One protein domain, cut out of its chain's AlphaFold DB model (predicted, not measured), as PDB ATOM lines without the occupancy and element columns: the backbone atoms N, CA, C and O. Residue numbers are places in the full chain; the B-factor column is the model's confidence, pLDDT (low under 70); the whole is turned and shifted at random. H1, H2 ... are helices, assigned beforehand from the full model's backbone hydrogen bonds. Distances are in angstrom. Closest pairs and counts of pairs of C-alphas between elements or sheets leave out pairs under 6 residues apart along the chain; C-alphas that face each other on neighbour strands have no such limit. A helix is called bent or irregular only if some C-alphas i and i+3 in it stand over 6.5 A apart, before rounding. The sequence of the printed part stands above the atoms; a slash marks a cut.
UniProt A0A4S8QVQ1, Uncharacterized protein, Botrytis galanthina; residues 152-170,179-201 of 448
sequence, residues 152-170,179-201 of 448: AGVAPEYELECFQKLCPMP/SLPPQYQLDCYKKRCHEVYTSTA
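AT A GLANCE: This is residues 152 to 170 and 179 to 201 of the 448 residues of an uncharacterized protein of Botrytis galanthina (UniProt A0A4S8QVQ1). A long helix, H2, has a shorter helix, H1, packed slantwise on one side of it, the two running the same way as a simple two-helix pair. H1 meets H2 along residues 185 to 193 of the longer helix, and short unnamed stretches lead into and out of both. The printed part has 42 residues with two named helices, H1 then H2 along the chain, and no named strand; the class is all helix. It is only just compact, close to loose, with a radius of gyration of the C-alphas of 10.5 A, and the C-alphas span 30 by 25 by 14 A.

IN THESE COORDINATES: H2, the longest helix, covers residues 182 to 199 and measures 26.4 A from first to last C-alpha, from C-alpha 182 at (-12.947, 6.699, -14.767) to C-alpha 199 at (-0.710, 28.745, -6.805). It is only just irregular: C-alphas 183 and 186 are 6.9 A apart. H1 covers residues 156 to 166, measures 15.7 A, and begins with C-alpha 156 at (-20.416, 16.578, -19.717). It is irregular: C-alphas 157 and 160 are 7.3 A apart.

HOW THE PARTS SIT: H2 touches H1 with residues 185 to 193 alone. Their closest C-alphas, those of Leu 186 and Leu 160, are 5.6 A apart. Their lines stand at a steep tilt of 41 degrees, and they run the same way. Of the O i to N i+4 pairs, 12 of 14 in H2 and 5 of 7 in H1 are within hydrogen-bond range.

THE WHOLE: The two C-alphas farthest apart, those of Pro 181 and Ala 201, are 31.0 A apart. Residues 171 to 178 are not printed, and C-alphas 170 and 179 are 14.4 A apart across this cut, which lies in the link from H1 to H2. The mean pLDDT of the printed part of this predicted model is 85.3; residue 170 and residues 199 to 201 are under 70.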
ATOM      1  N   ALA A 152     -16.349  25.355 -17.769       78.38
ATOM      2  CA  ALA A 152     -17.733  25.666 -17.468       78.38
ATOM      3  C   ALA A 152     -18.468  26.044 -18.764       78.38
ATOM      4  O   ALA A 152     -18.353  27.154 -19.274       78.38
ATOM      5  N   GLY A 153     -19.214  25.089 -19.321       84.75
ATOM      6  CA  GLY A 153     -19.964  25.248 -20.574       84.75
ATOM      7  C   GLY A 153     -19.661  24.175 -21.617       84.75
ATOM      8  O   GLY A 153     -20.378  24.070 -22.611       84.75
ATOM      9  N   VAL A 154     -18.643  23.346 -21.379       89.88
ATOM     10  CA  VAL A 154     -18.391  22.137 -22.165       89.88
ATOM     11  C   VAL A 154     -19.427  21.074 -21.785       89.88
ATOM     12  O   VAL A 154     -19.773  20.937 -20.611       89.88
ATOM     13  N   ALA A 155     -19.959  20.338 -22.767       86.69
ATOM     14  CA  ALA A 155     -20.905  19.262 -22.482       86.69
ATOM     15  C   ALA A 155     -20.242  18.177 -21.600       86.69
ATOM     16  O   ALA A 155     -19.033  17.957 -21.738       86.69
ATOM     17  N   PRO A 156     -20.990  17.498 -20.706       86.50
ATOM     18  CA  PRO A 156     -20.416  16.578 -19.717       86.50
ATOM     19  C   PRO A 156     -19.494  15.501 -20.309       86.50
ATOM     20  O   PRO A 156     -18.500  15.123 -19.695       86.50
ATOM     21  N   GLU A 157     -19.784  15.032 -21.524       89.31
ATOM     22  CA  GLU A 157     -18.987  14.033 -22.238       89.31
ATOM     23  C   GLU A 157     -17.601  14.530 -22.692       89.31
ATOM     24  O   GLU A 157     -16.695  13.717 -22.870       89.31
ATOM     25  N   TYR A 158     -17.403  15.846 -22.826       92.50
ATOM     26  CA  TYR A 158     -16.139  16.462 -23.256       92.50
ATOM     27  C   TYR A 158     -15.405  17.183 -22.116       92.50
ATOM     28  O   TYR A 158     -14.295  17.686 -22.305       92.50
ATOM     29  N   GLU A 159     -15.996  17.237 -20.922       93.31
ATOM     30  CA  GLU A 159     -15.449  17.983 -19.786       93.31
ATOM     31  C   GLU A 159     -14.069  17.443 -19.367       93.31
ATOM     32  O   GLU A 159     -13.132  18.209 -19.140       93.31
ATOM     33  N   LEU A 160     -13.898  16.116 -19.366       91.50
ATOM     34  CA  LEU A 160     -12.617  15.470 -19.064       91.50
ATOM     35  C   LEU A 160     -11.535  15.816 -20.095       91.50
ATOM     36  O   LEU A 160     -10.391  16.077 -19.726       91.50
ATOM     37  N   GLU A 161     -11.887  15.835 -21.382       93.31
ATOM     38  CA  GLU A 161     -10.943  16.158 -22.455       93.31
ATOM     39  C   GLU A 161     -10.516  17.632 -22.395       93.31
ATOM     40  O   GLU A 161      -9.339  17.949 -22.581       93.31
ATOM     41  N   CYS A 162     -11.453  18.524 -22.060       93.94
ATOM     42  CA  CYS A 162     -11.169  19.936 -21.819       93.94
ATOM     43  C   CYS A 162     -10.132  20.113 -20.698       93.94
ATOM     44  O   CYS A 162      -9.106  20.763 -20.908       93.94
ATOM     45  N   PHE A 163     -10.328  19.462 -19.545       93.69
ATOM     46  CA  PHE A 163      -9.376  19.555 -18.435       93.69
ATOM     47  C   PHE A 163      -8.015  18.919 -18.749       93.69
ATOM     48  O   PHE A 163      -6.984  19.460 -18.351       93.69
ATOM     49  N   GLN A 164      -7.979  17.816 -19.502       91.69
ATOM     50  CA  GLN A 164      -6.718  17.209 -19.947       91.69
ATOM     51  C   GLN A 164      -5.908  18.138 -20.862       91.69
ATOM     52  O   GLN A 164      -4.678  18.147 -20.783       91.69
ATOM     53  N   LYS A 165      -6.581  18.919 -21.717       91.31
ATOM     54  CA  LYS A 165      -5.941  19.871 -22.638       91.31
ATOM     55  C   LYS A 165      -5.513  21.167 -21.954       91.31
ATOM     56  O   LYS A 165      -4.435  21.671 -22.258       91.31
ATOM     57  N   LEU A 166      -6.337  21.708 -21.057       89.56
ATOM     58  CA  LEU A 166      -6.057  22.980 -20.382       89.56
ATOM     59  C   LEU A 166      -5.054  22.842 -19.233       89.56
ATOM     60  O   LEU A 166      -4.309  23.781 -18.963       89.56
ATOM     61  N   CYS A 167      -4.989  21.668 -18.599       91.19
ATOM     62  CA  CYS A 167      -4.075  21.389 -17.496       91.19
ATOM     63  C   CYS A 167      -3.187  20.178 -17.803       91.19
ATOM     64  O   CYS A 167      -3.330  19.120 -17.173       91.19
ATOM     65  N   PRO A 168      -2.251  20.296 -18.759       76.75
ATOM     66  CA  PRO A 168      -1.253  19.259 -18.957       76.75
ATOM     67  C   PRO A 168      -0.475  19.096 -17.648       76.75
ATOM     68  O   PRO A 168       0.076  20.060 -17.124       76.75
ATOM     69  N   MET A 169      -0.477  17.886 -17.086       75.88
ATOM     70  CA  MET A 169       0.186  17.592 -15.814       75.88
ATOM     71  C   MET A 169       1.631  17.134 -16.063       75.88
ATOM     72  O   MET A 169       1.832  15.965 -16.406       75.88
ATOM     73  N   PRO A 170       2.657  17.976 -15.848       61.19
ATOM     74  CA  PRO A 170       4.029  17.509 -15.719       61.19
ATOM     75  C   PRO A 170       4.200  16.899 -14.321       61.19
ATOM     76  O   PRO A 170       4.609  17.562 -13.374       61.19
ATOM     77  N   SER A 179      -4.396   7.271 -14.006       88.81
ATOM     78  CA  SER A 179      -4.312   5.971 -13.324       88.81
ATOM     79  C   SER A 179      -5.504   5.678 -12.404       88.81
ATOM     80  O   SER A 179      -5.632   4.555 -11.923       88.81
ATOM     81  N   LEU A 180      -6.376   6.659 -12.144       87.81
ATOM     82  CA  LEU A 180      -7.571   6.463 -11.322       87.81
ATOM     83  C   LEU A 180      -8.714   5.828 -12.135       87.81
ATOM     84  O   LEU A 180      -8.770   6.009 -13.354       87.81
ATOM     85  N   PRO A 181      -9.665   5.121 -11.493       90.25
ATOM     86  CA  PRO A 181     -10.883   4.665 -12.161       90.25
ATOM     87  C   PRO A 181     -11.643   5.833 -12.824       90.25
ATOM     88  O   PRO A 181     -11.639   6.928 -12.254       90.25
ATOM     89  N   PRO A 182     -12.336   5.626 -13.966       87.44
ATOM     90  CA  PRO A 182     -12.947   6.699 -14.767       87.44
ATOM     91  C   PRO A 182     -13.799   7.695 -13.973       87.44
ATOM     92  O   PRO A 182     -13.718   8.899 -14.200       87.44
ATOM     93  N   GLN A 183     -14.550   7.204 -12.984       87.06
ATOM     94  CA  GLN A 183     -15.399   8.023 -12.113       87.06
ATOM     95  C   GLN A 183     -14.644   9.051 -11.250       87.06
ATOM     96  O   GLN A 183     -15.238  10.036 -10.839       87.06
ATOM     97  N   TYR A 184     -13.349   8.848 -10.988       92.62
ATOM     98  CA  TYR A 184     -12.525   9.741 -10.162       92.62
ATOM     99  C   TYR A 184     -11.565  10.604 -10.984       92.62
ATOM    100  O   TYR A 184     -10.936  11.514 -10.444       92.62
ATOM    101  N   GLN A 185     -11.419  10.322 -12.282       93.12
ATOM    102  CA  GLN A 185     -10.471  11.050 -13.121       93.12
ATOM    103  C   GLN A 185     -10.866  12.523 -13.228       93.12
ATOM    104  O   GLN A 185     -10.022  13.389 -13.012       93.12
ATOM    105  N   LEU A 186     -12.146  12.811 -13.491       92.25
ATOM    106  CA  LEU A 186     -12.635  14.179 -13.662       92.25
ATOM    107  C   LEU A 186     -12.415  15.035 -12.408       92.25
ATOM    108  O   LEU A 186     -11.883  16.136 -12.518       92.25
ATOM    109  N   ASP A 187     -12.744  14.517 -11.224       93.50
ATOM    110  CA  ASP A 187     -12.539  15.233  -9.959       93.50
ATOM    111  C   ASP A 187     -11.055  15.453  -9.649       93.50
ATOM    112  O   ASP A 187     -10.665  16.534  -9.204       93.50
ATOM    113  N   CYS A 188     -10.203  14.464  -9.944       94.06
ATOM    114  CA  CYS A 188      -8.754  14.609  -9.812       94.06
ATOM    115  C   CYS A 188      -8.219  15.731 -10.711       94.06
ATOM    116  O   CYS A 188      -7.462  16.586 -10.246       94.06
ATOM    117  N   TYR A 189      -8.644  15.768 -11.979       93.81
ATOM    118  CA  TYR A 189      -8.264  16.830 -12.910       93.81
ATOM    119  C   TYR A 189      -8.798  18.197 -12.461       93.81
ATOM    120  O   TYR A 189      -8.025  19.153 -12.421       93.81
ATOM    121  N   LYS A 190     -10.065  18.289 -12.036       92.19
ATOM    122  CA  LYS A 190     -10.672  19.523 -11.507       92.19
ATOM    123  C   LYS A 190      -9.889  20.085 -10.324       92.19
ATOM    124  O   LYS A 190      -9.499  21.252 -10.344       92.19
ATOM    125  N   LYS A 191      -9.620  19.250  -9.317       91.62
ATOM    126  CA  LYS A 191      -8.914  19.662  -8.100       91.62
ATOM    127  C   LYS A 191      -7.494  20.131  -8.409       91.62
ATOM    128  O   LYS A 191      -7.088  21.204  -7.974       91.62
ATOM    129  N   ARG A 192      -6.763  19.369  -9.225       87.06
ATOM    130  CA  ARG A 192      -5.368  19.682  -9.543       87.06
ATOM    131  C   ARG A 192      -5.225  20.907 -10.444       87.06
ATOM    132  O   ARG A 192      -4.309  21.697 -10.242       87.06
ATOM    133  N   CYS A 193      -6.133  21.098 -11.402       89.81
ATOM    134  CA  CYS A 193      -6.209  22.343 -12.167       89.81
ATOM    135  C   CYS A 193      -6.396  23.536 -11.236       89.81
ATOM    136  O   CYS A 193      -5.662  24.516 -11.334       89.81
ATOM    137  N   HIS A 194      -7.356  23.439 -10.311       85.69
ATOM    138  CA  HIS A 194      -7.640  24.517  -9.379       85.69
ATOM    139  C   HIS A 194      -6.414  24.859  -8.525       85.69
ATOM    140  O   HIS A 194      -6.090  26.038  -8.414       85.69
ATOM    141  N   GLU A 195      -5.704  23.857  -7.994       84.06
ATOM    142  CA  GLU A 195      -4.470  24.044  -7.214       84.06
ATOM    143  C   GLU A 195      -3.383  24.786  -8.005       84.06
ATOM    144  O   GLU A 195      -2.749  25.707  -7.477       84.06
ATOM    145  N   VAL A 196      -3.187  24.431  -9.281       81.38
ATOM    146  CA  VAL A 196      -2.219  25.100 -10.165       81.38
ATOM    147  C   VAL A 196      -2.621  26.558 -10.399       81.38
ATOM    148  O   VAL A 196      -1.781  27.453 -10.273       81.38
ATOM    149  N   TYR A 197      -3.898  26.831 -10.669       75.81
ATOM    150  CA  TYR A 197      -4.376  28.199 -10.886       75.81
ATOM    151  C   TYR A 197      -4.277  29.063  -9.626       75.81
ATOM    152  O   TYR A 197      -3.811  30.201  -9.709       75.81
ATOM    153  N   THR A 198      -4.631  28.532  -8.454       72.81
ATOM    154  CA  THR A 198      -4.503  29.275  -7.190       72.81
ATOM    155  C   THR A 198      -3.053  29.506  -6.783       72.81
ATOM    156  O   THR A 198      -2.755  30.548  -6.209       72.81
ATOM    157  N   SER A 199      -2.137  28.596  -7.127       67.31
ATOM    158  CA  SER A 199      -0.710  28.745  -6.805       67.31
ATOM    159  C   SER A 199       0.017  29.760  -7.695       67.31
ATOM    160  O   SER A 199       1.082  30.245  -7.322       67.31
ATOM    161  N   THR A 200      -0.535  30.093  -8.867       55.12
ATOM    162  CA  THR A 200       0.119  30.984  -9.849       55.12
ATOM    163  C   THR A 200      -0.390  32.433  -9.776       55.12
ATOM    164  O   THR A 200       0.103  33.305 -10.494       55.12
ATOM    165  N   ALA A 201      -1.359  32.732  -8.904       45.94
ATOM    166  CA  ALA A 201      -1.821  34.099  -8.684       45.94
ATOM    167  C   ALA A 201      -0.740  34.919  -7.940       45.94
ATOM    168  O   ALA A 201      -0.281  34.490  -6.880       45.94
TER     169      ALA A 201